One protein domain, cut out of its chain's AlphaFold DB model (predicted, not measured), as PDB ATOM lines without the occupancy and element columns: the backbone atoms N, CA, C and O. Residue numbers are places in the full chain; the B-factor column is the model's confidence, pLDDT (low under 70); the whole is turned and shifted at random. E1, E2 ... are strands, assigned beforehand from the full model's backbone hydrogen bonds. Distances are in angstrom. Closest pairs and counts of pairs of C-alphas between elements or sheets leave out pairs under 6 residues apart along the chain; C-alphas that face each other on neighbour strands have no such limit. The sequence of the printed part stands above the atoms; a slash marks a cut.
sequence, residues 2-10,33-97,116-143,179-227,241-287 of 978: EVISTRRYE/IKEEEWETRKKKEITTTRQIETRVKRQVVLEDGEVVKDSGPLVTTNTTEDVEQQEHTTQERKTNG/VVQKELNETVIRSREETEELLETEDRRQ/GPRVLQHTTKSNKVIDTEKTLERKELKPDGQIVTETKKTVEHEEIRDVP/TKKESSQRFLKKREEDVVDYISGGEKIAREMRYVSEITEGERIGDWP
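This is residues 2 to 10, 33 to 97, 116 to 143, 179 to 227 and 241 to 287 of the 978 residues of an uncharacterized protein of Aphidius gifuensis (UniProt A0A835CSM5). A single long, twisted sheet of eight strands, one layer thick, forms a rod. The strands run along its length and are shifted along one another, and the hairpin of E2 and E3 reaches one end of the rod, that of E7 and E8 the other. The printed part has 198 residues and no named helix; E1 to E8 follow in chain order, which is also their order across the sheet, with antiparallel neighbours throughout. The class is all strand. The whole is extended, with a radius of gyration of the C-alphas of 30.5 A and spans of 118 by 38 by 27 A.

E1, residues 2 to 10, is an edge strand, antiparallel to E2, residues 36 to 63, at 147 degrees between directions; N 6 and O 40 are within hydrogen-bond range at 2.9 A. E2 forms a hairpin with E3, residues 66 to 95, with N 41 and O 90 at 2.8 A. E3 bends by 55 degrees at residue 69. It is antiparallel to E4, residues 116 to 139, at 177 degrees, with N 83 and O 130 at 2.8 A; the C-alphas of 74 and 139 face each other at 4.5 A. E5, residues 181 to 204, is antiparallel to E4, with N 129 and O 192 at 2.9 A, and bends by 60 degrees at residue 184. E5 forms a hairpin with E6, residues 210 to 224, with N 197 and O 217 at 2.8 A. E7, residues 243 to 262, is antiparallel to E6 at 166 degrees, with N 214 and O 251 of the pair at 2.8 A. E7 forms a hairpin with the other edge strand, E8, residues 265 to 284, with N 252 and O 277 at 2.8 A. E1 and E8 are apart. From edge to edge the strands' lines turn by 68 degrees.

E1 begins with C-alpha 2 at (87.877, 33.560, 18.530) and measures 25.1 A. E2 measures 88.0 A, ending with C-alpha 63 at (148.866, 28.405, 40.824), and E3 88.4 A. E4 measures 72.2 A, E5 71.8 A, E6 46.2 A and E7 62.5 A. E8 measures 57.2 A, ending with C-alpha 284 at (107.233, 28.485, -9.646).

The two C-alphas farthest apart, those of Asp 64 and Gly 263, are separated by 118.5 A. Four cuts leave C-alpha gaps of 10.6 A from 10 to 33, 12.4 A from 97 to 116, 9.7 A from 143 to 179 and 10.8 A from 227 to 241. The links printed whole, E2 to E3, E5 to E6 and E7 to E8, are tight. Mean pLDDT of the printed part is 83.1; 28 residues are under 70, among them residues 2 to 10.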
ATOM      1  N   GLU A   2      88.856  32.519  18.848       43.19
ATOM      2  CA  GLU A   2      87.877  33.560  18.530       43.19
ATOM      3  C   GLU A   2      87.152  33.146  17.246       43.19
ATOM      4  O   GLU A   2      87.798  32.700  16.294       43.19
ATOM      5  N   VAL A   3      85.822  33.256  17.241       43.75
ATOM      6  CA  VAL A   3      84.986  33.029  16.057       43.75
ATOM      7  C   VAL A   3      84.192  34.301  15.807       43.75
ATOM      8  O   VAL A   3      83.212  34.580  16.494       43.75
ATOM      9  N   ILE A   4      84.639  35.091  14.836       49.69
ATOM     10  CA  ILE A   4      83.961  36.327  14.446       49.69
ATOM     11  C   ILE A   4      83.045  35.990  13.272       49.69
ATOM     12  O   ILE A   4      83.521  35.571  12.218       49.69
ATOM     13  N   SER A   5      81.737  36.168  13.469       45.28
ATOM     14  CA  SER A   5      80.721  36.042  12.425       45.28
ATOM     15  C   SER A   5      80.109  37.413  12.163       45.28
ATOM     16  O   SER A   5      79.424  37.955  13.027       45.28
ATOM     17  N   THR A   6      80.357  37.985  10.985       56.16
ATOM     18  CA  THR A   6      79.759  39.263  10.568       56.16
ATOM     19  C   THR A   6      78.870  39.058   9.355       56.16
ATOM     20  O   THR A   6      79.320  38.556   8.324       56.16
ATOM     21  N   ARG A   7      77.610  39.471   9.491       51.00
ATOM     22  CA  ARG A   7      76.674  39.619   8.379       51.00
ATOM     23  C   ARG A   7      76.806  41.035   7.821       51.00
ATOM     24  O   ARG A   7      76.788  41.991   8.597       51.00
ATOM     25  N   ARG A   8      76.931  41.177   6.503       44.91
ATOM     26  CA  ARG A   8      76.852  42.472   5.808       44.91
ATOM     27  C   ARG A   8      75.726  42.442   4.781       44.91
ATOM     28  O   ARG A   8      75.565  41.449   4.077       44.91
ATOM     29  N   TYR A   9      74.982  43.542   4.717       42.56
ATOM     30  CA  TYR A   9      73.970  43.801   3.701       42.56
ATOM     31  C   TYR A   9      74.535  44.840   2.734       42.56
ATOM     32  O   TYR A   9      74.796  45.974   3.140       42.56
ATOM     33  N   GLU A  10      74.742  44.468   1.472       44.34
ATOM     34  CA  GLU A  10      75.179  45.415   0.444       44.34
ATOM     35  C   GLU A  10      73.969  45.890  -0.363       44.34
ATOM     36  O   GLU A  10      73.452  45.199  -1.238       44.34
ATOM     37  N   ILE A  33      63.937  44.924  -3.806       34.97
ATOM     38  CA  ILE A  33      65.307  45.042  -3.320       34.97
ATOM     39  C   ILE A  33      65.802  43.615  -3.081       34.97
ATOM     40  O   ILE A  33      65.418  42.962  -2.112       34.97
ATOM     41  N   LYS A  34      66.634  43.109  -3.997       48.69
ATOM     42  CA  LYS A  34      67.438  41.915  -3.745       48.69
ATOM     43  C   LYS A  34      68.492  42.302  -2.720       48.69
ATOM     44  O   LYS A  34      69.562  42.784  -3.076       48.69
ATOM     45  N   GLU A  35      68.138  42.145  -1.454       50.44
ATOM     46  CA  GLU A  35      69.099  42.105  -0.364       50.44
ATOM     47  C   GLU A  35      70.004  40.891  -0.599       50.44
ATOM     48  O   GLU A  35      69.545  39.747  -0.636       50.44
ATOM     49  N   GLU A  36      71.285  41.156  -0.840       60.22
ATOM     50  CA  GLU A  36      72.300  40.123  -1.014       60.22
ATOM     51  C   GLU A  36      73.076  40.013   0.298       60.22
ATOM     52  O   GLU A  36      73.718  40.971   0.741       60.22
ATOM     53  N   GLU A  37      72.955  38.863   0.958       72.25
ATOM     54  CA  GLU A  37      73.480  38.662   2.300       72.25
ATOM     55  C   GLU A  37      74.825  37.933   2.254       72.25
ATOM     56  O   GLU A  37      74.932  36.829   1.716       72.25
ATOM     57  N   TRP A  38      75.850  38.529   2.864       75.44
ATOM     58  CA  TRP A  38      77.152  37.890   3.043       75.44
ATOM     59  C   TRP A  38      77.397  37.558   4.515       75.44
ATOM     60  O   TRP A  38      77.510  38.459   5.352       75.44
ATOM     61  N   GLU A  39      77.545  36.269   4.827       79.25
ATOM     62  CA  GLU A  39      78.022  35.788   6.126       79.25
ATOM     63  C   GLU A  39      79.526  35.498   6.058       79.25
ATOM     64  O   GLU A  39      79.948  34.494   5.489       79.25
ATOM     65  N   THR A  40      80.347  36.350   6.678       84.75
ATOM     66  CA  THR A  40      81.778  36.068   6.886       84.75
ATOM     67  C   THR A  40      81.995  35.468   8.268       84.75
ATOM     68  O   THR A  40      81.725  36.135   9.268       84.75
ATOM     69  N   ARG A  41      82.530  34.245   8.328       85.38
ATOM     70  CA  ARG A  41      82.935  33.534   9.551       85.38
ATOM     71  C   ARG A  41      84.455  33.360   9.541       85.38
ATOM     72  O   ARG A  41      84.990  32.860   8.558       85.38
ATOM     73  N   LYS A  42      85.150  33.740  10.615       91.44
ATOM     74  CA  LYS A  42      86.612  33.589  10.757       91.44
ATOM     75  C   LYS A  42      86.978  32.917  12.080       91.44
ATOM     76  O   LYS A  42      86.560  33.396  13.132       91.44
ATOM     77  N   LYS A  43      87.791  31.856  12.017       90.44
ATOM     78  CA  LYS A  43      88.462  31.180  13.140       90.44
ATOM     79  C   LYS A  43      89.968  31.437  13.037       90.44
ATOM     80  O   LYS A  43      90.551  31.217  11.977       90.44
ATOM     81  N   LYS A  44      90.615  31.814  14.143       94.06
ATOM     82  CA  LYS A  44      92.081  31.748  14.272       94.06
ATOM     83  C   LYS A  44      92.502  30.858  15.443       94.06
ATOM     84  O   LYS A  44      91.872  30.856  16.505       94.06
ATOM     85  N   GLU A  45      93.574  30.112  15.219       90.88
ATOM     86  CA  GLU A  45      94.250  29.219  16.154       90.88
ATOM     87  C   GLU A  45      95.758  29.509  16.101       90.88
ATOM     88  O   GLU A  45      96.293  29.815  15.034       90.88
ATOM     89  N   ILE A  46      96.413  29.520  17.262       93.69
ATOM     90  CA  ILE A  46      97.839  29.831  17.426       93.69
ATOM     91  C   ILE A  46      98.387  28.881  18.491       93.69
ATOM     92  O   ILE A  46      97.826  28.812  19.588       93.69
ATOM     93  N   THR A  47      99.484  28.204  18.170       93.19
ATOM     94  CA  THR A  47     100.230  27.307  19.051       93.19
ATOM     95  C   THR A  47     101.670  27.799  19.101       93.19
ATOM     96  O   THR A  47     102.371  27.747  18.097       93.19
ATOM     97  N   THR A  48     102.119  28.273  20.261       94.94
ATOM     98  CA  THR A  48     103.512  28.689  20.480       94.94
ATOM     99  C   THR A  48     104.184  27.703  21.423       94.94
ATOM    100  O   THR A  48     103.774  27.568  22.578       94.94
ATOM    101  N   THR A  49     105.234  27.046  20.943       95.81
ATOM    102  CA  THR A  49     106.158  26.244  21.752       95.81
ATOM    103  C   THR A  49     107.432  27.057  21.981       95.81
ATOM    104  O   THR A  49     107.874  27.773  21.089       95.81
ATOM    105  N   ARG A  50     108.044  26.970  23.168       96.06
ATOM    106  CA  ARG A  50     109.349  27.594  23.438       96.06
ATOM    107  C   ARG A  50     110.246  26.644  24.231       96.06
ATOM    108  O   ARG A  50     109.901  26.257  25.346       96.06
ATOM    109  N   GLN A  51     111.397  26.300  23.666       96.12
ATOM    110  CA  GLN A  51     112.484  25.572  24.325       96.12
ATOM    111  C   GLN A  51     113.563  26.571  24.757       96.12
ATOM    112  O   GLN A  51     113.915  27.466  23.995       96.12
ATOM    113  N   ILE A  52     114.083  26.428  25.978       96.44
ATOM    114  CA  ILE A  52     115.153  27.282  26.515       96.44
ATOM    115  C   ILE A  52     116.250  26.382  27.084       96.44
ATOM    116  O   ILE A  52     116.015  25.610  28.013       96.44
ATOM    117  N   GLU A  53     117.459  26.501  26.542       93.88
ATOM    118  CA  GLU A  53     118.654  25.795  26.996       93.88
ATOM    119  C   GLU A  53     119.699  26.775  27.525       93.88
ATOM    120  O   GLU A  53     120.402  27.433  26.758       93.88
ATOM    121  N   THR A  54     119.859  26.827  28.847       94.62
ATOM    122  CA  THR A  54     120.914  27.615  29.495       94.62
ATOM    123  C   THR A  54     122.114  26.737  29.846       94.62
ATOM    124  O   THR A  54     121.984  25.693  30.486       94.62
ATOM    125  N   ARG A  55     123.312  27.169  29.444       93.75
ATOM    126  CA  ARG A  55     124.590  26.473  29.630       93.75
ATOM    127  C   ARG A  55     125.581  27.424  30.304       93.75
ATOM    128  O   ARG A  55     125.935  28.454  29.738       93.75
ATOM    129  N   VAL A  56     126.047  27.072  31.503       94.00
ATOM    130  CA  VAL A  56     126.992  27.893  32.280       94.00
ATOM    131  C   VAL A  56     128.405  27.320  32.178       94.00
ATOM    132  O   VAL A  56     128.636  26.144  32.456       94.00
ATOM    133  N   LYS A  57     129.363  28.169  31.811       92.12
ATOM    134  CA  LYS A  57     130.811  27.921  31.830       92.12
ATOM    135  C   LYS A  57     131.451  28.893  32.833       92.12
ATOM    136  O   LYS A  57     130.902  29.952  33.108       92.12
ATOM    137  N   ARG A  58     132.621  28.568  33.381       90.12
ATOM    138  CA  ARG A  58     133.440  29.482  34.209       90.12
ATOM    139  C   ARG A  58     134.904  29.097  34.073       90.12
ATOM    140  O   ARG A  58     135.187  27.913  33.875       90.12
ATOM    141  N   GLN A  59     135.816  30.063  34.181       88.19
ATOM    142  CA  GLN A  59     137.209  29.902  33.776       88.19
ATOM    143  C   GLN A  59     138.219  30.412  34.850       88.19
ATOM    144  O   GLN A  59     138.587  31.583  34.860       88.19
ATOM    145  N   VAL A  60     138.675  29.511  35.744       88.50
ATOM    146  CA  VAL A  60     139.472  29.761  36.978       88.50
ATOM    147  C   VAL A  60     140.923  29.193  36.966       88.50
ATOM    148  O   VAL A  60     141.121  28.028  37.301       88.50
ATOM    149  N   VAL A  61     141.956  29.982  36.640       89.69
ATOM    150  CA  VAL A  61     143.380  29.548  36.714       89.69
ATOM    151  C   VAL A  61     143.815  29.302  38.161       89.69
ATOM    152  O   VAL A  61     143.508  30.112  39.041       89.69
ATOM    153  N   LEU A  62     144.599  28.237  38.378       92.31
ATOM    154  CA  LEU A  62     145.265  27.944  39.649       92.31
ATOM    155  C   LEU A  62     146.785  27.998  39.538       92.31
ATOM    156  O   LEU A  62     147.347  27.449  38.594       92.31
ATOM    157  N   GLU A  63     147.426  28.536  40.570       90.44
ATOM    158  CA  GLU A  63     148.866  28.405  40.824       90.44
ATOM    159  C   GLU A  63     149.022  28.024  42.306       90.44
ATOM    160  O   GLU A  63     148.287  28.534  43.152       90.44
ATOM    161  N   ASP A  64     149.855  27.024  42.606       89.81
ATOM    162  CA  ASP A  64     150.083  26.430  43.944       89.81
ATOM    163  C   ASP A  64     148.828  26.040  44.771       89.81
ATOM    164  O   ASP A  64     148.903  25.727  45.957       89.81
ATOM    165  N   GLY A  65     147.662  25.965  44.118       84.94
ATOM    166  CA  GLY A  65     146.357  25.628  44.702       84.94
ATOM    167  C   GLY A  65     145.429  26.833  44.901       84.94
ATOM    168  O   GLY A  65     144.201  26.660  44.944       84.94
ATOM    169  N   GLU A  66     145.982  28.044  44.947       83.38
ATOM    170  CA  GLU A  66     145.240  29.305  45.024       83.38
ATOM    171  C   GLU A  66     144.637  29.696  43.664       83.38
ATOM    172  O   GLU A  66     144.925  29.083  42.638       83.38
ATOM    173  N   VAL A  67     143.726  30.675  43.652       80.94
ATOM    174  CA  VAL A  67     143.065  31.165  42.429       80.94
ATOM    175  C   VAL A  67     143.740  32.453  41.974       80.94
ATOM    176  O   VAL A  67     143.586  33.485  42.622       80.94
ATOM    177  N   VAL A  68     144.437  32.403  40.838       83.69
ATOM    178  CA  VAL A  68     145.186  33.555  40.295       83.69
ATOM    179  C   VAL A  68     144.378  34.343  39.260       83.69
ATOM    180  O   VAL A  68     144.547  35.554  39.121       83.69
ATOM    181  N   LYS A  69     143.444  33.692  38.559       81.19
ATOM    182  CA  LYS A  69     142.534  34.339  37.599       81.19
ATOM    183  C   LYS A  69     141.179  33.644  37.620       81.19
ATOM    184  O   LYS A  69     141.132  32.423  37.654       81.19
ATOM    185  N   ASP A  70     140.092  34.399  37.533       83.81
ATOM    186  CA  ASP A  70     138.720  33.893  37.401       83.81
ATOM    187  C   ASP A  70     137.972  34.782  36.403       83.81
ATOM    188  O   ASP A  70     138.005  36.004  36.534       83.81
ATOM    189  N   SER A  71     137.335  34.188  35.394       82.06
ATOM    190  CA  SER A  71     136.504  34.918  34.425       82.06
ATOM    191  C   SER A  71     135.163  35.382  34.989       82.06
ATOM    192  O   SER A  71     134.528  36.234  34.382       82.06
ATOM    193  N   GLY A  72     134.692  34.769  36.082       84.94
ATOM    194  CA  GLY A  72     133.266  34.758  36.410       84.94
ATOM    195  C   GLY A  72     132.465  33.801  35.507       84.94
ATOM    196  O   GLY A  72     133.028  33.163  34.609       84.94
ATOM    197  N   PRO A  73     131.165  33.602  35.771       88.50
ATOM    198  CA  PRO A  73     130.302  32.797  34.914       88.50
ATOM    199  C   PRO A  73     130.081  33.433  33.529       88.50
ATOM    200  O   PRO A  73     129.723  34.603  33.408       88.50
ATOM    201  N   LEU A  74     130.242  32.609  32.495       88.88
ATOM    202  CA  LEU A  74     129.780  32.826  31.126       88.88
ATOM    203  C   LEU A  74     128.511  31.984  30.929       88.88
ATOM    204  O   LEU A  74     128.560  30.757  31.041       88.88
ATOM    205  N   VAL A  75     127.385  32.630  30.655       92.62
ATOM    206  CA  VAL A  75     126.072  32.001  30.488       92.62
ATOM    207  C   VAL A  75     125.640  32.128  29.030       92.62
ATOM    208  O   VAL A  75     125.326  33.223  28.564       92.62
ATOM    209  N   THR A  76     125.622  31.000  28.319       92.81
ATOM    210  CA  THR A  76     125.022  30.863  26.984       92.81
ATOM    211  C   THR A  76     123.574  30.409  27.164       92.81
ATOM    212  O   THR A  76     123.349  29.317  27.686       92.81
ATOM    213  N   THR A  77     122.598  31.188  26.711       94.56
ATOM    214  CA  THR A  77     121.196  30.765  26.595       94.56
ATOM    215  C   THR A  77     120.839  30.636  25.121       94.56
ATOM    216  O   THR A  77     121.062  31.565  24.353       94.56
ATOM    217  N   ASN A  78     120.300  29.483  24.730       94.56
ATOM    218  CA  ASN A  78     119.684  29.269  23.424       94.56
ATOM    219  C   ASN A  78     118.171  29.125  23.616       94.56
ATOM    220  O   ASN A  78     117.735  28.222  24.332       94.56
ATOM    221  N   THR A  79     117.391  29.998  22.992       95.00
ATOM    222  CA  THR A  79     115.927  29.967  22.999       95.00
ATOM    223  C   THR A  79     115.446  29.624  21.596       95.00
ATOM    224  O   THR A  79     115.680  30.388  20.667       95.00
ATOM    225  N   THR A  80     114.747  28.503  21.440       94.50
ATOM    226  CA  THR A  80     114.025  28.184  20.202       94.50
ATOM    227  C   THR A  80     112.544  28.433  20.453       94.50
ATOM    228  O   THR A  80     111.928  27.729  21.257       94.50
ATOM    229  N   GLU A  81     111.973  29.451  19.812       95.25
ATOM    230  CA  GLU A  81     110.525  29.675  19.772       95.25
ATOM    231  C   GLU A  81     109.952  29.174  18.448       95.25
ATOM    232  O   GLU A  81     110.530  29.375  17.387       95.25
ATOM    233  N   ASP A  82     108.815  28.498  18.523       95.56
ATOM    234  CA  ASP A  82     108.267  27.697  17.443       95.56
ATOM    235  C   ASP A  82     106.748  27.921  17.364       95.56
ATOM    236  O   ASP A  82     105.978  27.426  18.194       95.56
ATOM    237  N   VAL A  83     106.316  28.728  16.391       96.75
ATOM    238  CA  VAL A  83     104.959  29.288  16.304       96.75
ATOM    239  C   VAL A  83     104.201  28.710  15.114       96.75
ATOM    240  O   VAL A  83     104.494  28.999  13.957       96.75
ATOM    241  N   GLU A  84     103.182  27.914  15.400       94.62
ATOM    242  CA  GLU A  84     102.147  27.495  14.457       94.62
ATOM    243  C   GLU A  84     100.974  28.481  14.523       94.62
ATOM    244  O   GLU A  84     100.475  28.808  15.600       94.62
ATOM    245  N   GLN A  85     100.480  28.941  13.374       95.44
ATOM    246  CA  GLN A  85      99.213  29.669  13.285       95.44
ATOM    247  C   GLN A  85      98.364  29.076  12.166       95.44
ATOM    248  O   GLN A  85      98.846  28.886  11.050       95.44
ATOM    249  N   GLN A  86      97.083  28.834  12.440       94.06
ATOM    250  CA  GLN A  86      96.100  28.496  11.419       94.06
ATOM    251  C   GLN A  86      94.938  29.485  11.470       94.06
ATOM    252  O   GLN A  86      94.253  29.640  12.483       94.06
ATOM    253  N   GLU A  87      94.686  30.130  10.340       93.69
ATOM    254  CA  GLU A  87      93.499  30.930  10.092       93.69
ATOM    255  C   GLU A  87      92.593  30.214   9.088       93.69
ATOM    256  O   GLU A  87      93.045  29.664   8.086       93.69
ATOM    257  N   HIS A  88      91.296  30.221   9.373       92.31
ATOM    258  CA  HIS A  88      90.250  29.688   8.512       92.31
ATOM    259  C   HIS A  88      89.154  30.742   8.400       92.31
ATOM    260  O   HIS A  88      88.597  31.166   9.415       92.31
ATOM    261  N   THR A  89      88.880  31.207   7.186       90.81
ATOM    262  CA  THR A  89      87.811  32.166   6.899       90.81
ATOM    263  C   THR A  89      86.892  31.590   5.831       90.81
ATOM    264  O   THR A  89      87.348  31.057   4.826       90.81
ATOM    265  N   THR A  90      85.583  31.719   6.024       89.81
ATOM    266  CA  THR A  90      84.561  31.361   5.036       89.81
ATOM    267  C   THR A  90      83.631  32.547   4.844       89.81
ATOM    268  O   THR A  90      83.105  33.079   5.821       89.81
ATOM    269  N   GLN A  91      83.411  32.950   3.599       87.12
ATOM    270  CA  GLN A  91      82.421  33.953   3.218       87.12
ATOM    271  C   GLN A  91      81.345  33.254   2.387       87.12
ATOM    272  O   GLN A  91      81.629  32.752   1.304       87.12
ATOM    273  N   GLU A  92      80.126  33.173   2.913       86.19
ATOM    274  CA  GLU A  92      78.985  32.542   2.247       86.19
ATOM    275  C   GLU A  92      78.002  33.626   1.792       86.19
ATOM    276  O   GLU A  92      77.447  34.357   2.615       86.19
ATOM    277  N   ARG A  93      77.788  33.722   0.475       79.00
ATOM    278  CA  ARG A  93      76.746  34.541  -0.147       79.00
ATOM    279  C   ARG A  93      75.437  33.764  -0.127       79.00
ATOM    280  O   ARG A  93      75.298  32.756  -0.825       79.00
ATOM    281  N   LYS A  94      74.465  34.263   0.627       64.12
ATOM    282  CA  LYS A  94      73.087  33.775   0.630       64.12
ATOM    283  C   LYS A  94      72.232  34.765  -0.154       64.12
ATOM    284  O   LYS A  94      72.063  35.915   0.241       64.12
ATOM    285  N   THR A  95      71.694  34.329  -1.289       56.31
ATOM    286  CA  THR A  95      70.601  35.056  -1.945       56.31
ATOM    287  C   THR A  95      69.301  34.692  -1.238       56.31
ATOM    288  O   THR A  95      68.950  33.514  -1.206       56.31
ATOM    289  N   ASN A  96      68.611  35.678  -0.660       38.91
ATOM    290  CA  ASN A  96      67.433  35.467   0.189       38.91
ATOM    291  C   ASN A  96      66.368  34.572  -0.480       38.91
ATOM    292  O   ASN A  96      65.915  34.873  -1.585       38.91
ATOM    293  N   GLY A  97      65.953  33.497   0.206       38.06
ATOM    294  CA  GLY A  97      65.010  32.518  -0.353       38.06
ATOM    295  C   GLY A  97      64.763  31.243   0.467       38.06
ATOM    296  O   GLY A  97      64.544  30.201  -0.136       38.06
ATOM    297  N   VAL A 116      71.329  33.532 -12.564       63.28
ATOM    298  CA  VAL A 116      71.072  33.557 -11.116       63.28
ATOM    299  C   VAL A 116      72.150  32.762 -10.390       63.28
ATOM    300  O   VAL A 116      72.123  31.532 -10.377       63.28
ATOM    301  N   VAL A 117      73.080  33.465  -9.741       64.62
ATOM    302  CA  VAL A 117      74.003  32.859  -8.770       64.62
ATOM    303  C   VAL A 117      73.186  32.408  -7.554       64.62
ATOM    304  O   VAL A 117      72.694  33.246  -6.803       64.62
ATOM    305  N   GLN A 118      73.018  31.094  -7.389       72.06
ATOM    306  CA  GLN A 118      72.272  30.457  -6.296       72.06
ATOM    307  C   GLN A 118      73.070  30.431  -4.987       72.06
ATOM    308  O   GLN A 118      72.501  30.515  -3.902       72.06
ATOM    309  N   LYS A 119      74.393  30.271  -5.093       80.56
ATOM    310  CA  LYS A 119      75.326  30.253  -3.964       80.56
ATOM    311  C   LYS A 119      76.712  30.687  -4.429       80.56
ATOM    312  O   LYS A 119      77.148  30.308  -5.513       80.56
ATOM    313  N   GLU A 120      77.404  31.430  -3.576       87.62
ATOM    314  CA  GLU A 120      78.845  31.660  -3.678       87.62
ATOM    315  C   GLU A 120      79.469  31.385  -2.303       87.62
ATOM    316  O   GLU A 120      78.921  31.793  -1.276       87.62
ATOM    317  N   LEU A 121      80.570  30.642  -2.269       87.94
ATOM    318  CA  LEU A 121      81.290  30.269  -1.057       87.94
ATOM    319  C   LEU A 121      82.781  30.483  -1.298       87.94
ATOM    320  O   LEU A 121      83.389  29.798  -2.114       87.94
ATOM    321  N   ASN A 122      83.353  31.428  -0.558       91.38
ATOM    322  CA  ASN A 122      84.756  31.810  -0.638       91.38
ATOM    323  C   ASN A 122      85.445  31.395   0.669       91.38
ATOM    324  O   ASN A 122      85.309  32.058   1.699       91.38
ATOM    325  N   GLU A 123      86.143  30.264   0.640       93.94
ATOM    326  CA  GLU A 123      86.927  29.719   1.749       93.94
ATOM    327  C   GLU A 123      88.407  30.087   1.577       93.94
ATOM    328  O   GLU A 123      88.981  29.916   0.503       93.94
ATOM    329  N   THR A 124      89.045  30.584   2.635       93.69
ATOM    330  CA  THR A 124      90.490  30.819   2.678       93.69
ATOM    331  C   THR A 124      91.084  30.217   3.946       93.69
ATOM    332  O   THR A 124      90.664  30.514   5.066       93.69
ATOM    333  N   VAL A 125      92.084  29.360   3.768       95.44
ATOM    334  CA  VAL A 125      92.826  28.699   4.839       95.44
ATOM    335  C   VAL A 125      94.278  29.137   4.734       95.44
ATOM    336  O   VAL A 125      94.932  28.874   3.731       95.44
ATOM    337  N   ILE A 126      94.776  29.803   5.769       96.31
ATOM    338  CA  ILE A 126      96.175  30.221   5.864       96.31
ATOM    339  C   ILE A 126      96.798  29.431   7.008       96.31
ATOM    340  O   ILE A 126      96.282  29.446   8.127       96.31
ATOM    341  N   ARG A 127      97.901  28.737   6.742       94.88
ATOM    342  CA  ARG A 127      98.747  28.113   7.759       94.88
ATOM    343  C   ARG A 127     100.113  28.765   7.691       94.88
ATOM    344  O   ARG A 127     100.687  28.852   6.616       94.88
ATOM    345  N   SER A 128     100.636  29.201   8.827       96.06
ATOM    346  CA  SER A 128     102.010  29.683   8.924       96.06
ATOM    347  C   SER A 128     102.749  28.958  10.037       96.06
ATOM    348  O   SER A 128     102.228  28.873  11.152       96.06
ATOM    349  N   ARG A 129     103.964  28.498   9.750       95.56
ATOM    350  CA  ARG A 129     104.929  28.017  10.742       95.56
ATOM    351  C   ARG A 129     106.108  28.982  10.765       95.56
ATOM    352  O   ARG A 129     106.621  29.330   9.709       95.56
ATOM    353  N   GLU A 130     106.519  29.402  11.951       95.38
ATOM    354  CA  GLU A 130     107.600  30.362  12.171       95.38
ATOM    355  C   GLU A 130     108.482  29.858  13.318       95.38
ATOM    356  O   GLU A 130     108.060  29.839  14.473       95.38
ATOM    357  N   GLU A 131     109.678  29.384  12.979       95.00
ATOM    358  CA  GLU A 131     110.699  28.891  13.907       95.00
ATOM    359  C   GLU A 131     111.766  29.978  14.074       95.00
ATOM    360  O   GLU A 131     112.281  30.496  13.083       95.00
ATOM    361  N   THR A 132     112.078  30.354  15.314       93.94
ATOM    362  CA  THR A 132     113.040  31.408  15.661       93.94
ATOM    363  C   THR A 132     114.072  30.887  16.659       93.94
ATOM    364  O   THR A 132     113.725  30.533  17.785       93.94
ATOM    365  N   GLU A 133     115.346  30.881  16.269       93.19
ATOM    366  CA  GLU A 133     116.487  30.622  17.155       93.19
ATOM    367  C   GLU A 133     117.061  31.949  17.677       93.19
ATOM    368  O   GLU A 133     117.528  32.772  16.893       93.19
ATOM    369  N   GLU A 134     117.095  32.145  18.995       93.81
ATOM    370  CA  GLU A 134     117.775  33.253  19.676       93.81
ATOM    371  C   GLU A 134     118.915  32.703  20.548       93.81
ATOM    372  O   GLU A 134     118.682  32.041  21.562       93.81
ATOM    373  N   LEU A 135     120.162  33.003  20.176       92.06
ATOM    374  CA  LEU A 135     121.346  32.684  20.974       92.06
ATOM    375  C   LEU A 135     121.881  33.949  21.648       92.06
ATOM    376  O   LEU A 135     122.255  34.914  20.977       92.06
ATOM    377  N   LEU A 136     121.959  33.907  22.977       92.50
ATOM    378  CA  LEU A 136     122.395  34.993  23.849       92.50
ATOM    379  C   LEU A 136     123.546  34.517  24.750       92.50
ATOM    380  O   LEU A 136     123.354  33.664  25.616       92.50
ATOM    381  N   GLU A 137     124.744  35.080  24.588       90.75
ATOM    382  CA  GLU A 137     125.890  34.827  25.473       90.75
ATOM    383  C   GLU A 137     126.144  36.024  26.396       90.75
ATOM    384  O   GLU A 137     126.235  37.163  25.937       90.75
ATOM    385  N   THR A 138     126.299  35.773  27.701       90.12
ATOM    386  CA  THR A 138     126.535  36.809  28.722       90.12
ATOM    387  C   THR A 138     127.697  36.460  29.658       90.12
ATOM    388  O   THR A 138     127.786  35.337  30.141       90.12
ATOM    389  N   GLU A 139     128.588  37.414  29.937       85.88
ATOM    390  CA  GLU A 139     129.751  37.271  30.830       85.88
ATOM    391  C   GLU A 139     129.598  38.168  32.073       85.88
ATOM    392  O   GLU A 139     129.446  39.385  31.956       85.88
ATOM    393  N   ASP A 140     129.688  37.589  33.274       79.81
ATOM    394  CA  ASP A 140     129.824  38.333  34.540       79.81
ATOM    395  C   ASP A 140     131.276  38.799  34.744       79.81
ATOM    396  O   ASP A 140     132.042  38.264  35.554       79.81
ATOM    397  N   ARG A 141     131.689  39.794  33.954       69.75
ATOM    398  CA  ARG A 141     133.048  40.330  34.019       69.75
ATOM    399  C   ARG A 141     133.196  41.339  35.152       69.75
ATOM    400  O   ARG A 141     132.879  42.516  35.004       69.75
ATOM    401  N   ARG A 142     133.832  40.910  36.239       65.81
ATOM    402  CA  ARG A 142     134.275  41.793  37.332       65.81
ATOM    403  C   ARG A 142     135.298  42.819  36.831       65.81
ATOM    404  O   ARG A 142     136.454  42.474  36.579       65.81
ATOM    405  N   GLN A 143     134.905  44.087  36.720       59.78
ATOM    406  CA  GLN A 143     135.848  45.180  36.488       59.78
ATOM    407  C   GLN A 143     136.570  45.500  37.805       59.78
ATOM    408  O   GLN A 143     135.977  46.038  38.735       59.78
ATOM    409  N   GLY A 179     127.342  44.548  36.020       68.75
ATOM    410  CA  GLY A 179     126.336  43.509  35.795       68.75
ATOM    411  C   GLY A 179     126.744  42.558  34.662       68.75
ATOM    412  O   GLY A 179     127.726  42.832  33.966       68.75
ATOM    413  N   PRO A 180     125.975  41.478  34.427       77.38
ATOM    414  CA  PRO A 180     126.202  40.575  33.302       77.38
ATOM    415  C   PRO A 180     126.228  41.339  31.973       77.38
ATOM    416  O   PRO A 180     125.279  42.040  31.623       77.38
ATOM    417  N   ARG A 181     127.324  41.203  31.227       83.38
ATOM    418  CA  ARG A 181     127.518  41.844  29.927       83.38
ATOM    419  C   ARG A 181     127.133  40.881  28.812       83.38
ATOM    420  O   ARG A 181     127.707  39.801  28.731       83.38
ATOM    421  N   VAL A 182     126.266  41.299  27.890       88.88
ATOM    422  CA  VAL A 182     126.060  40.576  26.623       88.88
ATOM    423  C   VAL A 182     127.359  40.592  25.805       88.88
ATOM    424  O   VAL A 182     127.930  41.658  25.553       88.88
ATOM    425  N   LEU A 183     127.835  39.407  25.420       87.00
ATOM    426  CA  LEU A 183     128.964  39.212  24.504       87.00
ATOM    427  C   LEU A 183     128.488  39.008  23.066       87.00
ATOM    428  O   LEU A 183     129.041  39.613  22.152       87.00
ATOM    429  N   GLN A 184     127.460  38.178  22.884       88.44
ATOM    430  CA  GLN A 184     126.856  37.861  21.595       88.44
ATOM    431  C   GLN A 184     125.337  37.791  21.760       88.44
ATOM    432  O   GLN A 184     124.840  37.234  22.737       88.44
ATOM    433  N   HIS A 185     124.614  38.331  20.786       90.88
ATOM    434  CA  HIS A 185     123.185  38.119  20.604       90.88
ATOM    435  C   HIS A 185     122.946  37.919  19.107       90.88
ATOM    436  O   HIS A 185     123.285  38.791  18.310       90.88
ATOM    437  N   THR A 186     122.430  36.754  18.724       90.44
ATOM    438  CA  THR A 186     122.154  36.402  17.326       90.44
ATOM    439  C   THR A 186     120.803  35.717  17.226       90.44
ATOM    440  O   THR A 186     120.602  34.674  17.850       90.44
ATOM    441  N   THR A 187     119.918  36.283  16.410       90.94
ATOM    442  CA  THR A 187     118.588  35.745  16.110       90.94
ATOM    443  C   THR A 187     118.555  35.238  14.667       90.94
ATOM    444  O   THR A 187     119.202  35.825  13.799       90.94
ATOM    445  N   LYS A 188     117.804  34.170  14.399       90.62
ATOM    446  CA  LYS A 188     117.437  33.720  13.047       90.62
ATOM    447  C   LYS A 188     115.980  33.285  13.053       90.62
ATOM    448  O   LYS A 188     115.604  32.550  13.964       90.62
ATOM    449  N   SER A 189     115.204  33.633  12.033       92.56
ATOM    450  CA  SER A 189     113.884  33.052  11.793       92.56
ATOM    451  C   SER A 189     113.788  32.318  10.450       92.56
ATOM    452  O   SER A 189     114.464  32.633   9.464       92.56
ATOM    453  N   ASN A 190     112.938  31.297  10.438       92.81
ATOM    454  CA  ASN A 190     112.532  30.524   9.274       92.81
ATOM    455  C   ASN A 190     111.004  30.447   9.265       92.81
ATOM    456  O   ASN A 190     110.396  29.993  10.239       92.81
ATOM    457  N   LYS A 191     110.375  30.899   8.180       95.12
ATOM    458  CA  LYS A 191     108.930  31.102   8.113       95.12
ATOM    459  C   LYS A 191     108.344  30.536   6.830       95.12
ATOM    460  O   LYS A 191     108.702  30.944   5.733       95.12
ATOM    461  N   VAL A 192     107.392  29.626   6.986       95.00
ATOM    462  CA  VAL A 192     106.641  28.997   5.897       95.00
ATOM    463  C   VAL A 192     105.187  29.440   5.985       95.00
ATOM    464  O   VAL A 192     104.610  29.427   7.073       95.00
ATOM    465  N   ILE A 193     104.591  29.823   4.856       95.44
ATOM    466  CA  ILE A 193     103.194  30.247   4.744       95.44
ATOM    467  C   ILE A 193     102.523  29.469   3.606       95.44
ATOM    468  O   ILE A 193     102.794  29.706   2.430       95.44
ATOM    469  N   ASP A 194     101.596  28.579   3.959       95.06
ATOM    470  CA  ASP A 194     100.690  27.914   3.023       95.06
ATOM    471  C   ASP A 194      99.351  28.667   2.995       95.06
ATOM    472  O   ASP A 194      98.674  28.792   4.019       95.06
ATOM    473  N   THR A 195      98.929  29.137   1.824       95.31
ATOM    474  CA  THR A 195      97.626  29.780   1.610       95.31
ATOM    475  C   THR A 195      96.805  28.993   0.593       95.31
ATOM    476  O   THR A 195      97.087  28.995  -0.604       95.31
ATOM    477  N   GLU A 196      95.737  28.350   1.058       94.31
ATOM    478  CA  GLU A 196      94.711  27.743   0.214       94.31
ATOM    479  C   GLU A 196      93.500  28.681   0.111       94.31
ATOM    480  O   GLU A 196      92.942  29.100   1.123       94.31
ATOM    481  N   LYS A 197      93.063  28.994  -1.111       94.56
ATOM    482  CA  LYS A 197      91.815  29.717  -1.386       94.56
ATOM    483  C   LYS A 197      90.928  28.853  -2.277       94.56
ATOM    484  O   LYS A 197      91.389  28.377  -3.311       94.56
ATOM    485  N   THR A 198      89.667  28.681  -1.906       93.75
ATOM    486  CA  THR A 198      88.667  27.925  -2.667       93.75
ATOM    487  C   THR A 198      87.418  28.782  -2.845       93.75
ATOM    488  O   THR A 198      86.779  29.165  -1.870       93.75
ATOM    489  N   LEU A 199      87.073  29.082  -4.096       91.69
ATOM    490  CA  LEU A 199      85.838  29.746  -4.504       91.69
ATOM    491  C   LEU A 199      84.934  28.708  -5.174       91.69
ATOM    492  O   LEU A 199      85.304  28.132  -6.197       91.69
ATOM    493  N   GLU A 200      83.759  28.471  -4.601       91.12
ATOM    494  CA  GLU A 200      82.677  27.683  -5.192       91.12
ATOM    495  C   GLU A 200      81.528  28.623  -5.570       91.12
ATOM    496  O   GLU A 200      80.972  29.314  -4.717       91.12
ATOM    497  N   ARG A 201      81.145  28.641  -6.846       88.06
ATOM    498  CA  ARG A 201      80.056  29.465  -7.376       88.06
ATOM    499  C   ARG A 201      79.070  28.586  -8.137       88.06
ATOM    500  O   ARG A 201      79.451  27.883  -9.070       88.06
ATOM    501  N   LYS A 202      77.800  28.619  -7.731       84.44
ATOM    502  CA  LYS A 202      76.713  27.831  -8.325       84.44
ATOM    503  C   LYS A 202      75.729  28.747  -9.041       84.44
ATOM    504  O   LYS A 202      75.120  29.610  -8.411       84.44
ATOM    505  N   GLU A 203      75.570  28.561 -10.345       85.44
ATOM    506  CA  GLU A 203      74.806  29.442 -11.235       85.44
ATOM    507  C   GLU A 203      73.707  28.677 -11.963       85.44
ATOM    508  O   GLU A 203      73.951  27.599 -12.494       85.44
ATOM    509  N   LEU A 204      72.512  29.258 -12.045       79.88
ATOM    510  CA  LEU A 204      71.451  28.810 -12.940       79.88
ATOM    511  C   LEU A 204      71.509  29.634 -14.234       79.88
ATOM    512  O   LEU A 204      71.342  30.860 -14.204       79.88
ATOM    513  N   LYS A 205      71.748  28.956 -15.359       81.69
ATOM    514  CA  LYS A 205      71.639  29.511 -16.714       81.69
ATOM    515  C   LYS A 205      70.160  29.642 -17.131       81.69
ATOM    516  O   LYS A 205      69.303  28.934 -16.598       81.69
ATOM    517  N   PRO A 206      69.837  30.506 -18.115       71.75
ATOM    518  CA  PRO A 206      68.469  30.676 -18.620       71.75
ATOM    519  C   PRO A 206      67.923  29.468 -19.405       71.75
ATOM    520  O   PRO A 206      66.731  29.430 -19.690       71.75
ATOM    521  N   ASP A 207      68.766  28.492 -19.749       72.94
ATOM    522  CA  ASP A 207      68.382  27.216 -20.374       72.94
ATOM    523  C   ASP A 207      67.910  26.154 -19.353       72.94
ATOM    524  O   ASP A 207      67.489  25.071 -19.747       72.94
ATOM    525  N   GLY A 208      67.952  26.465 -18.049       72.75
ATOM    526  CA  GLY A 208      67.626  25.546 -16.953       72.75
ATOM    527  C   GLY A 208      68.830  24.775 -16.404       72.75
ATOM    528  O   GLY A 208      68.741  24.218 -15.306       72.75
ATOM    529  N   GLN A 209      69.969  24.797 -17.101       80.94
ATOM    530  CA  GLN A 209      71.183  24.114 -16.680       80.94
ATOM    531  C   GLN A 209      71.846  24.859 -15.510       80.94
ATOM    532  O   GLN A 209      71.966  26.086 -15.469       80.94
ATOM    533  N   ILE A 210      72.318  24.091 -14.542       83.12
ATOM    534  CA  ILE A 210      73.052  24.547 -13.373       83.12
ATOM    535  C   ILE A 210      74.549  24.331 -13.613       83.12
ATOM    536  O   ILE A 210      74.994  23.225 -13.903       83.12
ATOM    537  N   VAL A 211      75.359  25.375 -13.460       84.88
ATOM    538  CA  VAL A 211      76.823  25.281 -13.517       84.88
ATOM    539  C   VAL A 211      77.397  25.494 -12.126       84.88
ATOM    540  O   VAL A 211      77.157  26.523 -11.502       84.88
ATOM    541  N   THR A 212      78.184  24.528 -11.658       87.00
ATOM    542  CA  THR A 212      78.986  24.647 -10.439       87.00
ATOM    543  C   THR A 212      80.444  24.856 -10.844       87.00
ATOM    544  O   THR A 212      81.070  23.970 -11.429       87.00
ATOM    545  N   GLU A 213      80.984  26.034 -10.553       88.94
ATOM    546  CA  GLU A 213      82.380  26.394 -10.780       88.94
ATOM    547  C   GLU A 213      83.152  26.344  -9.453       88.94
ATOM    548  O   GLU A 213      82.785  27.012  -8.490       88.94
ATOM    549  N   THR A 214      84.230  25.562  -9.391       91.38
ATOM    550  CA  THR A 214      85.112  25.454  -8.223       91.38
ATOM    551  C   THR A 214      86.536  25.845  -8.614       91.38
ATOM    552  O   THR A 214      87.228  25.093  -9.306       91.38
ATOM    553  N   LYS A 215      86.986  27.014  -8.156       91.25
ATOM    554  CA  LYS A 215      88.351  27.532  -8.324       91.25
ATOM    555  C   LYS A 215      89.125  27.344  -7.023       91.25
ATOM    556  O   LYS A 215      88.813  27.998  -6.035       91.25
ATOM    557  N   LYS A 216      90.145  26.487  -7.023       91.75
ATOM    558  CA  LYS A 216      91.079  26.297  -5.903       91.75
ATOM    559  C   LYS A 216      92.466  26.811  -6.281       91.75
ATOM    560  O   LYS A 216      93.033  26.385  -7.286       91.75
ATOM    561  N   THR A 217      93.038  27.690  -5.466       90.31
ATOM    562  CA  THR A 217      94.425  28.152  -5.578       90.31
ATOM    563  C   THR A 217      95.184  27.801  -4.305       90.31
ATOM    564  O   THR A 217      94.709  28.056  -3.204       90.31
ATOM    565  N   VAL A 218      96.360  27.202  -4.455       92.38
ATOM    566  CA  VAL A 218      97.287  26.897  -3.363       92.38
ATOM    567  C   VAL A 218      98.565  27.673  -3.630       92.38
ATOM    568  O   VAL A 218      99.149  27.554  -4.705       92.38
ATOM    569  N   GLU A 219      98.971  28.482  -2.669       91.56
ATOM    570  CA  GLU A 219     100.170  29.315  -2.677       91.56
ATOM    571  C   GLU A 219     101.049  28.878  -1.502       91.56
ATOM    572  O   GLU A 219     100.534  28.619  -0.415       91.56
ATOM    573  N   HIS A 220     102.354  28.768  -1.725       91.88
ATOM    574  CA  HIS A 220     103.344  28.388  -0.720       91.88
ATOM    575  C   HIS A 220     104.519  29.363  -0.798       91.88
ATOM    576  O   HIS A 220     105.143  29.491  -1.857       91.88
ATOM    577  N   GLU A 221     104.787  30.049   0.310       90.38
ATOM    578  CA  GLU A 221     105.862  31.029   0.482       90.38
ATOM    579  C   GLU A 221     106.801  30.562   1.603       90.38
ATOM    580  O   GLU A 221     106.365  30.321   2.729       90.38
ATOM    581  N   GLU A 222     108.094  30.450   1.307       91.00
ATOM    582  CA  GLU A 222     109.153  30.266   2.301       91.00
ATOM    583  C   GLU A 222     109.994  31.549   2.393       91.00
ATOM    584  O   GLU A 222     110.480  32.056   1.380       91.00
ATOM    585  N   ILE A 223     110.160  32.061   3.613       90.69
ATOM    586  CA  ILE A 223     110.937  33.249   3.970       90.69
ATOM    587  C   ILE A 223     111.997  32.811   4.986       90.69
ATOM    588  O   ILE A 223     111.668  32.204   6.006       90.69
ATOM    589  N   ARG A 224     113.268  33.125   4.728       87.31
ATOM    590  CA  ARG A 224     114.377  32.828   5.645       87.31
ATOM    591  C   ARG A 224     115.222  34.066   5.889       87.31
ATOM    592  O   ARG A 224     115.607  34.738   4.927       87.31
ATOM    593  N   ASP A 225     115.585  34.284   7.149       83.38
ATOM    594  CA  ASP A 225     116.595  35.270   7.519       83.38
ATOM    595  C   ASP A 225     117.975  34.780   7.072       83.38
ATOM    596  O   ASP A 225     118.570  33.879   7.674       83.38
ATOM    597  N   VAL A 226     118.506  35.381   6.008       68.50
ATOM    598  CA  VAL A 226     119.926  35.243   5.677       68.50
ATOM    599  C   VAL A 226     120.703  36.164   6.623       68.50
ATOM    600  O   VAL A 226     120.460  37.372   6.608       68.50
ATOM    601  N   PRO A 227     121.626  35.644   7.457       58.50
ATOM    602  CA  PRO A 227     122.449  36.500   8.301       58.50
ATOM    603  C   PRO A 227     123.311  37.400   7.412       58.50
ATOM    604  O   PRO A 227     123.972  36.919   6.493       58.50
ATOM    605  N   THR A 241     115.463  35.545   1.454       65.88
ATOM    606  CA  THR A 241     115.420  34.574   0.347       65.88
ATOM    607  C   THR A 241     114.016  34.002   0.190       65.88
ATOM    608  O   THR A 241     113.720  32.890   0.617       65.88
ATOM    609  N   LYS A 242     113.136  34.795  -0.426       75.12
ATOM    610  CA  LYS A 242     111.745  34.421  -0.687       75.12
ATOM    611  C   LYS A 242     111.652  33.382  -1.792       75.12
ATOM    612  O   LYS A 242     112.038  33.638  -2.933       75.12
ATOM    613  N   LYS A 243     111.084  32.229  -1.455       81.25
ATOM    614  CA  LYS A 243     110.713  31.193  -2.412       81.25
ATOM    615  C   LYS A 243     109.196  31.077  -2.474       81.25
ATOM    616  O   LYS A 243     108.580  30.509  -1.580       81.25
ATOM    617  N   GLU A 244     108.611  31.588  -3.552       84.06
ATOM    618  CA  GLU A 244     107.189  31.421  -3.852       84.06
ATOM    619  C   GLU A 244     106.937  30.271  -4.839       84.06
ATOM    620  O   GLU A 244     107.726  29.983  -5.745       84.06
ATOM    621  N   SER A 245     105.797  29.606  -4.679       83.25
ATOM    622  CA  SER A 245     105.274  28.642  -5.644       83.25
ATOM    623  C   SER A 245     103.748  28.604  -5.559       83.25
ATOM    624  O   SER A 245     103.170  28.767  -4.485       83.25
ATOM    625  N   SER A 246     103.058  28.406  -6.685       85.69
ATOM    626  CA  SER A 246     101.591  28.361  -6.696       85.69
ATOM    627  C   SER A 246     101.015  27.344  -7.680       85.69
ATOM    628  O   SER A 246     101.564  27.074  -8.747       85.69
ATOM    629  N   GLN A 247      99.890  26.749  -7.298       85.62
ATOM    630  CA  GLN A 247      99.093  25.845  -8.117       85.62
ATOM    631  C   GLN A 247      97.662  26.375  -8.173       85.62
ATOM    632  O   GLN A 247      97.057  26.674  -7.143       85.62
ATOM    633  N   ARG A 248      97.090  26.451  -9.374       87.00
ATOM    634  CA  ARG A 248      95.691  26.825  -9.596       87.00
ATOM    635  C   ARG A 248      94.946  25.662 -10.230       87.00
ATOM    636  O   ARG A 248      95.508  24.912 -11.022       87.00
ATOM    637  N   PHE A 249      93.688  25.503  -9.863       86.56
ATOM    638  CA  PHE A 249      92.827  24.413 -10.292       86.56
ATOM    639  C   PHE A 249      91.423  24.970 -10.502       86.56
ATOM    640  O   PHE A 249      90.851  25.550  -9.580       86.56
ATOM    641  N   LEU A 250      90.867  24.788 -11.697       86.69
ATOM    642  CA  LEU A 250      89.475  25.107 -11.988       86.69
ATOM    643  C   LEU A 250      88.763  23.819 -12.399       86.69
ATOM    644  O   LEU A 250      89.145  23.144 -13.352       86.69
ATOM    645  N   LYS A 251      87.697  23.502 -11.673       89.19
ATOM    646  CA  LYS A 251      86.757  22.435 -11.986       89.19
ATOM    647  C   LYS A 251      85.390  23.051 -12.241       89.19
ATOM    648  O   LYS A 251      84.805  23.656 -11.350       89.19
ATOM    649  N   LYS A 252      84.881  22.897 -13.459       87.19
ATOM    650  CA  LYS A 252      83.553  23.350 -13.873       87.19
ATOM    651  C   LYS A 252      82.691  22.123 -14.147       87.19
ATOM    652  O   LYS A 252      82.973  21.377 -15.084       87.19
ATOM    653  N   ARG A 253      81.638  21.924 -13.359       88.50
ATOM    654  CA  ARG A 253      80.638  20.873 -13.580       88.50
ATOM    655  C   ARG A 253      79.341  21.486 -14.083       88.50
ATOM    656  O   ARG A 253      78.872  22.472 -13.522       88.50
ATOM    657  N   GLU A 254      78.759  20.891 -15.114       86.62
ATOM    658  CA  GLU A 254      77.434  21.247 -15.607       86.62
ATOM    659  C   GLU A 254      76.421  20.149 -15.241       86.62
ATOM    660  O   GLU A 254      76.630  18.962 -15.508       86.62
ATOM    661  N   GLU A 255      75.337  20.564 -14.595       85.94
ATOM    662  CA  GLU A 255      74.271  19.762 -13.996       85.94
ATOM    663  C   GLU A 255      72.936  20.208 -14.626       85.94
ATOM    664  O   GLU A 255      72.591  21.379 -14.559       85.94
ATOM    665  N   ASP A 256      72.170  19.321 -15.250       82.06
ATOM    666  CA  ASP A 256      70.860  19.622 -15.846       82.06
ATOM    667  C   ASP A 256      69.707  19.195 -14.924       82.06
ATOM    668  O   ASP A 256      69.866  18.294 -14.094       82.06
ATOM    669  N   VAL A 257      68.548  19.846 -15.058       80.25
ATOM    670  CA  VAL A 257      67.358  19.602 -14.240       80.25
ATOM    671  C   VAL A 257      66.272  18.908 -15.060       80.25
ATOM    672  O   VAL A 257      65.537  19.545 -15.811       80.25
ATOM    673  N   VAL A 258      66.085  17.609 -14.835       82.31
ATOM    674  CA  VAL A 258      65.022  16.837 -15.488       82.31
ATOM    675  C   VAL A 258      63.807  16.723 -14.572       82.31
ATOM    676  O   VAL A 258      63.812  15.994 -13.579       82.31
ATOM    677  N   ASP A 259      62.739  17.437 -14.924       86.31
ATOM    678  CA  ASP A 259      61.428  17.307 -14.291       86.31
ATOM    679  C   ASP A 259      60.613  16.187 -14.963       86.31
ATOM    680  O   ASP A 259      60.305  16.239 -16.154       86.31
ATOM    681  N   TYR A 260      60.226  15.171 -14.191       85.00
ATOM    682  CA  TYR A 260      59.360  14.082 -14.647       85.00
ATOM    683  C   TYR A 260      57.890  14.462 -14.455       85.00
ATOM    684  O   TYR A 260      57.465  14.768 -13.338       85.00
ATOM    685  N   ILE A 261      57.099  14.387 -15.526       89.69
ATOM    686  CA  ILE A 261      55.684  14.779 -15.556       89.69
ATOM    687  C   ILE A 261      54.842  13.596 -16.050       89.69
ATOM    688  O   ILE A 261      55.202  12.950 -17.033       89.69
ATOM    689  N   SER A 262      53.698  13.323 -15.418       77.69
ATOM    690  CA  SER A 262      52.671  12.440 -15.994       77.69
ATOM    691  C   SER A 262      51.269  12.922 -15.618       77.69
ATOM    692  O   SER A 262      51.065  13.472 -14.541       77.69
ATOM    693  N   GLY A 263      50.302  12.781 -16.529       79.06
ATOM    694  CA  GLY A 263      48.950  13.334 -16.347       79.06
ATOM    695  C   GLY A 263      48.872  14.871 -16.331       79.06
ATOM    696  O   GLY A 263      47.807  15.412 -16.062       79.06
ATOM    697  N   GLY A 264      49.978  15.569 -16.623       82.44
ATOM    698  CA  GLY A 264      50.121  17.020 -16.456       82.44
ATOM    699  C   GLY A 264      50.659  17.442 -15.082       82.44
ATOM    700  O   GLY A 264      50.993  18.607 -14.903       82.44
ATOM    701  N   GLU A 265      50.799  16.510 -14.135       75.56
ATOM    702  CA  GLU A 265      51.347  16.764 -12.802       75.56
ATOM    703  C   GLU A 265      52.839  16.398 -12.743       75.56
ATOM    704  O   GLU A 265      53.287  15.408 -13.333       75.56
ATOM    705  N   LYS A 266      53.627  17.213 -12.035       80.94
ATOM    706  CA  LYS A 266      55.065  17.010 -11.832       80.94
ATOM    707  C   LYS A 266      55.299  16.022 -10.689       80.94
ATOM    708  O   LYS A 266      54.968  16.301  -9.544       80.94
ATOM    709  N   ILE A 267      55.902  14.882 -11.009       83.25
ATOM    710  CA  ILE A 267      56.021  13.714 -10.122       83.25
ATOM    711  C   ILE A 267      57.418  13.601  -9.500       83.25
ATOM    712  O   ILE A 267      57.547  13.155  -8.361       83.25
ATOM    713  N   ALA A 268      58.467  14.017 -10.213       78.50
ATOM    714  CA  ALA A 268      59.831  14.054  -9.685       78.50
ATOM    715  C   ALA A 268      60.670  15.163 -10.339       78.50
ATOM    716  O   ALA A 268      60.312  15.694 -11.390       78.50
ATOM    717  N   ARG A 269      61.804  15.488  -9.712       77.00
ATOM    718  CA  ARG A 269      62.854  16.384 -10.217       77.00
ATOM    719  C   ARG A 269      64.200  15.711  -9.967       77.00
ATOM    720  O   ARG A 269      64.509  15.388  -8.823       77.00
ATOM    721  N   GLU A 270      64.979  15.500 -11.016       83.12
ATOM    722  CA  GLU A 270      66.290  14.848 -10.975       83.12
ATOM    723  C   GLU A 270      67.377  15.821 -11.441       83.12
ATOM    724  O   GLU A 270      67.195  16.531 -12.428       83.12
ATOM    725  N   MET A 271      68.515  15.832 -10.745       79.81
ATOM    726  CA  MET A 271      69.736  16.469 -11.239       79.81
ATOM    727  C   MET A 271      70.543  15.439 -12.029       79.81
ATOM    728  O   MET A 271      70.876  14.385 -11.485       79.81
ATOM    729  N   ARG A 272      70.895  15.743 -13.280       81.31
ATOM    730  CA  ARG A 272      71.744  14.889 -14.125       81.31
ATOM    731  C   ARG A 272      73.056  15.585 -14.449       81.31
ATOM    732  O   ARG A 272      73.068  16.772 -14.736       81.31
ATOM    733  N   TYR A 273      74.166  14.858 -14.449       81.50
ATOM    734  CA  TYR A 273      75.451  15.420 -14.867       81.50
ATOM    735  C   TYR A 273      75.549  15.443 -16.397       81.50
ATOM    736  O   TYR A 273      75.318  14.422 -17.039       81.50
ATOM    737  N   VAL A 274      75.885  16.604 -16.969       85.56
ATOM    738  CA  VAL A 274      76.041  16.801 -18.423       85.56
ATOM    739  C   VAL A 274      77.512  16.785 -18.820       85.56
ATOM    740  O   VAL A 274      77.892  16.117 -19.776       85.56
ATOM    741  N   SER A 275      78.352  17.523 -18.092       80.62
ATOM    742  CA  SER A 275      79.794  17.556 -18.329       80.62
ATOM    743  C   SER A 275      80.568  17.909 -17.061       80.62
ATOM    744  O   SER A 275      80.054  18.574 -16.159       80.62
ATOM    745  N   GLU A 276      81.827  17.481 -16.987       87.00
ATOM    746  CA  GLU A 276      82.779  17.988 -16.002       87.00
ATOM    747  C   GLU A 276      84.106  18.300 -16.700       87.00
ATOM    748  O   GLU A 276      84.737  17.428 -17.293       87.00
ATOM    749  N   ILE A 277      84.514  19.565 -16.645       84.38
ATOM    750  CA  ILE A 277      85.782  20.066 -17.173       84.38
ATOM    751  C   ILE A 277      86.691  20.349 -15.981       84.38
ATOM    752  O   ILE A 277      86.261  20.942 -14.991       84.38
ATOM    753  N   THR A 278      87.947  19.918 -16.061       86.25
ATOM    754  CA  THR A 278      88.962  20.164 -15.032       86.25
ATOM    755  C   THR A 278      90.259  20.616 -15.691       86.25
ATOM    756  O   THR A 278      90.808  19.907 -16.534       86.25
ATOM    757  N   GLU A 279      90.758  21.776 -15.281       85.50
ATOM    758  CA  GLU A 279      92.034  22.354 -15.698       85.50
ATOM    759  C   GLU A 279      92.918  22.656 -14.478       85.50
ATOM    760  O   GLU A 279      92.435  22.819 -13.352       85.50
ATOM    761  N   GLY A 280      94.235  22.712 -14.687       84.69
ATOM    762  CA  GLY A 280      95.191  22.966 -13.613       84.69
ATOM    763  C   GLY A 280      96.500  23.572 -14.108       84.69
ATOM    764  O   GLY A 280      97.175  23.000 -14.964       84.69
ATOM    765  N   GLU A 281      96.867  24.708 -13.525       82.81
ATOM    766  CA  GLU A 281      98.085  25.478 -13.783       82.81
ATOM    767  C   GLU A 281      99.053  25.326 -12.593       82.81
ATOM    768  O   GLU A 281      98.629  25.209 -11.441       82.81
ATOM    769  N   ARG A 282     100.366  25.326 -12.854       81.38
ATOM    770  CA  ARG A 282     101.420  25.374 -11.826       81.38
ATOM    771  C   ARG A 282     102.472  26.400 -12.219       81.38
ATOM    772  O   ARG A 282     102.883  26.433 -13.376       81.38
ATOM    773  N   ILE A 283     102.893  27.207 -11.252       79.88
ATOM    774  CA  ILE A 283     103.829  28.322 -11.404       79.88
ATOM    775  C   ILE A 283     104.865  28.243 -10.275       79.88
ATOM    776  O   ILE A 283     104.531  27.918  -9.133       79.88
ATOM    777  N   GLY A 284     106.120  28.559 -10.590       74.75
ATOM    778  CA  GLY A 284     107.233  28.485  -9.646       74.75
ATOM    779  C   GLY A 284     107.770  27.064  -9.454       74.75
ATOM    780  O   GLY A 284     107.493  26.155 -10.235       74.75
ATOM    781  N   ASP A 285     108.549  26.898  -8.392       73.06
ATOM    782  CA  ASP A 285     109.483  25.789  -8.158       73.06
ATOM    783  C   ASP A 285     108.841  24.446  -7.726       73.06
ATOM    784  O   ASP A 285     109.474  23.620  -7.063       73.06
ATOM    785  N   TRP A 286     107.581  24.199  -8.098       69.56
ATOM    786  CA  TRP A 286     106.958  22.890  -7.891       69.56
ATOM    787  C   TRP A 286     107.729  21.812  -8.672       69.56
ATOM    788  O   TRP A 286     108.024  22.018  -9.854       69.56
ATOM    789  N   PRO A 287     108.008  20.630  -8.081       65.38
ATOM    790  CA  PRO A 287     108.514  19.505  -8.853       65.38
ATOM    791  C   PRO A 287     107.543  19.214 -10.009       65.38
ATOM    792  O   PRO A 287     106.323  19.272  -9.809       65.38
TER     793      PRO A 287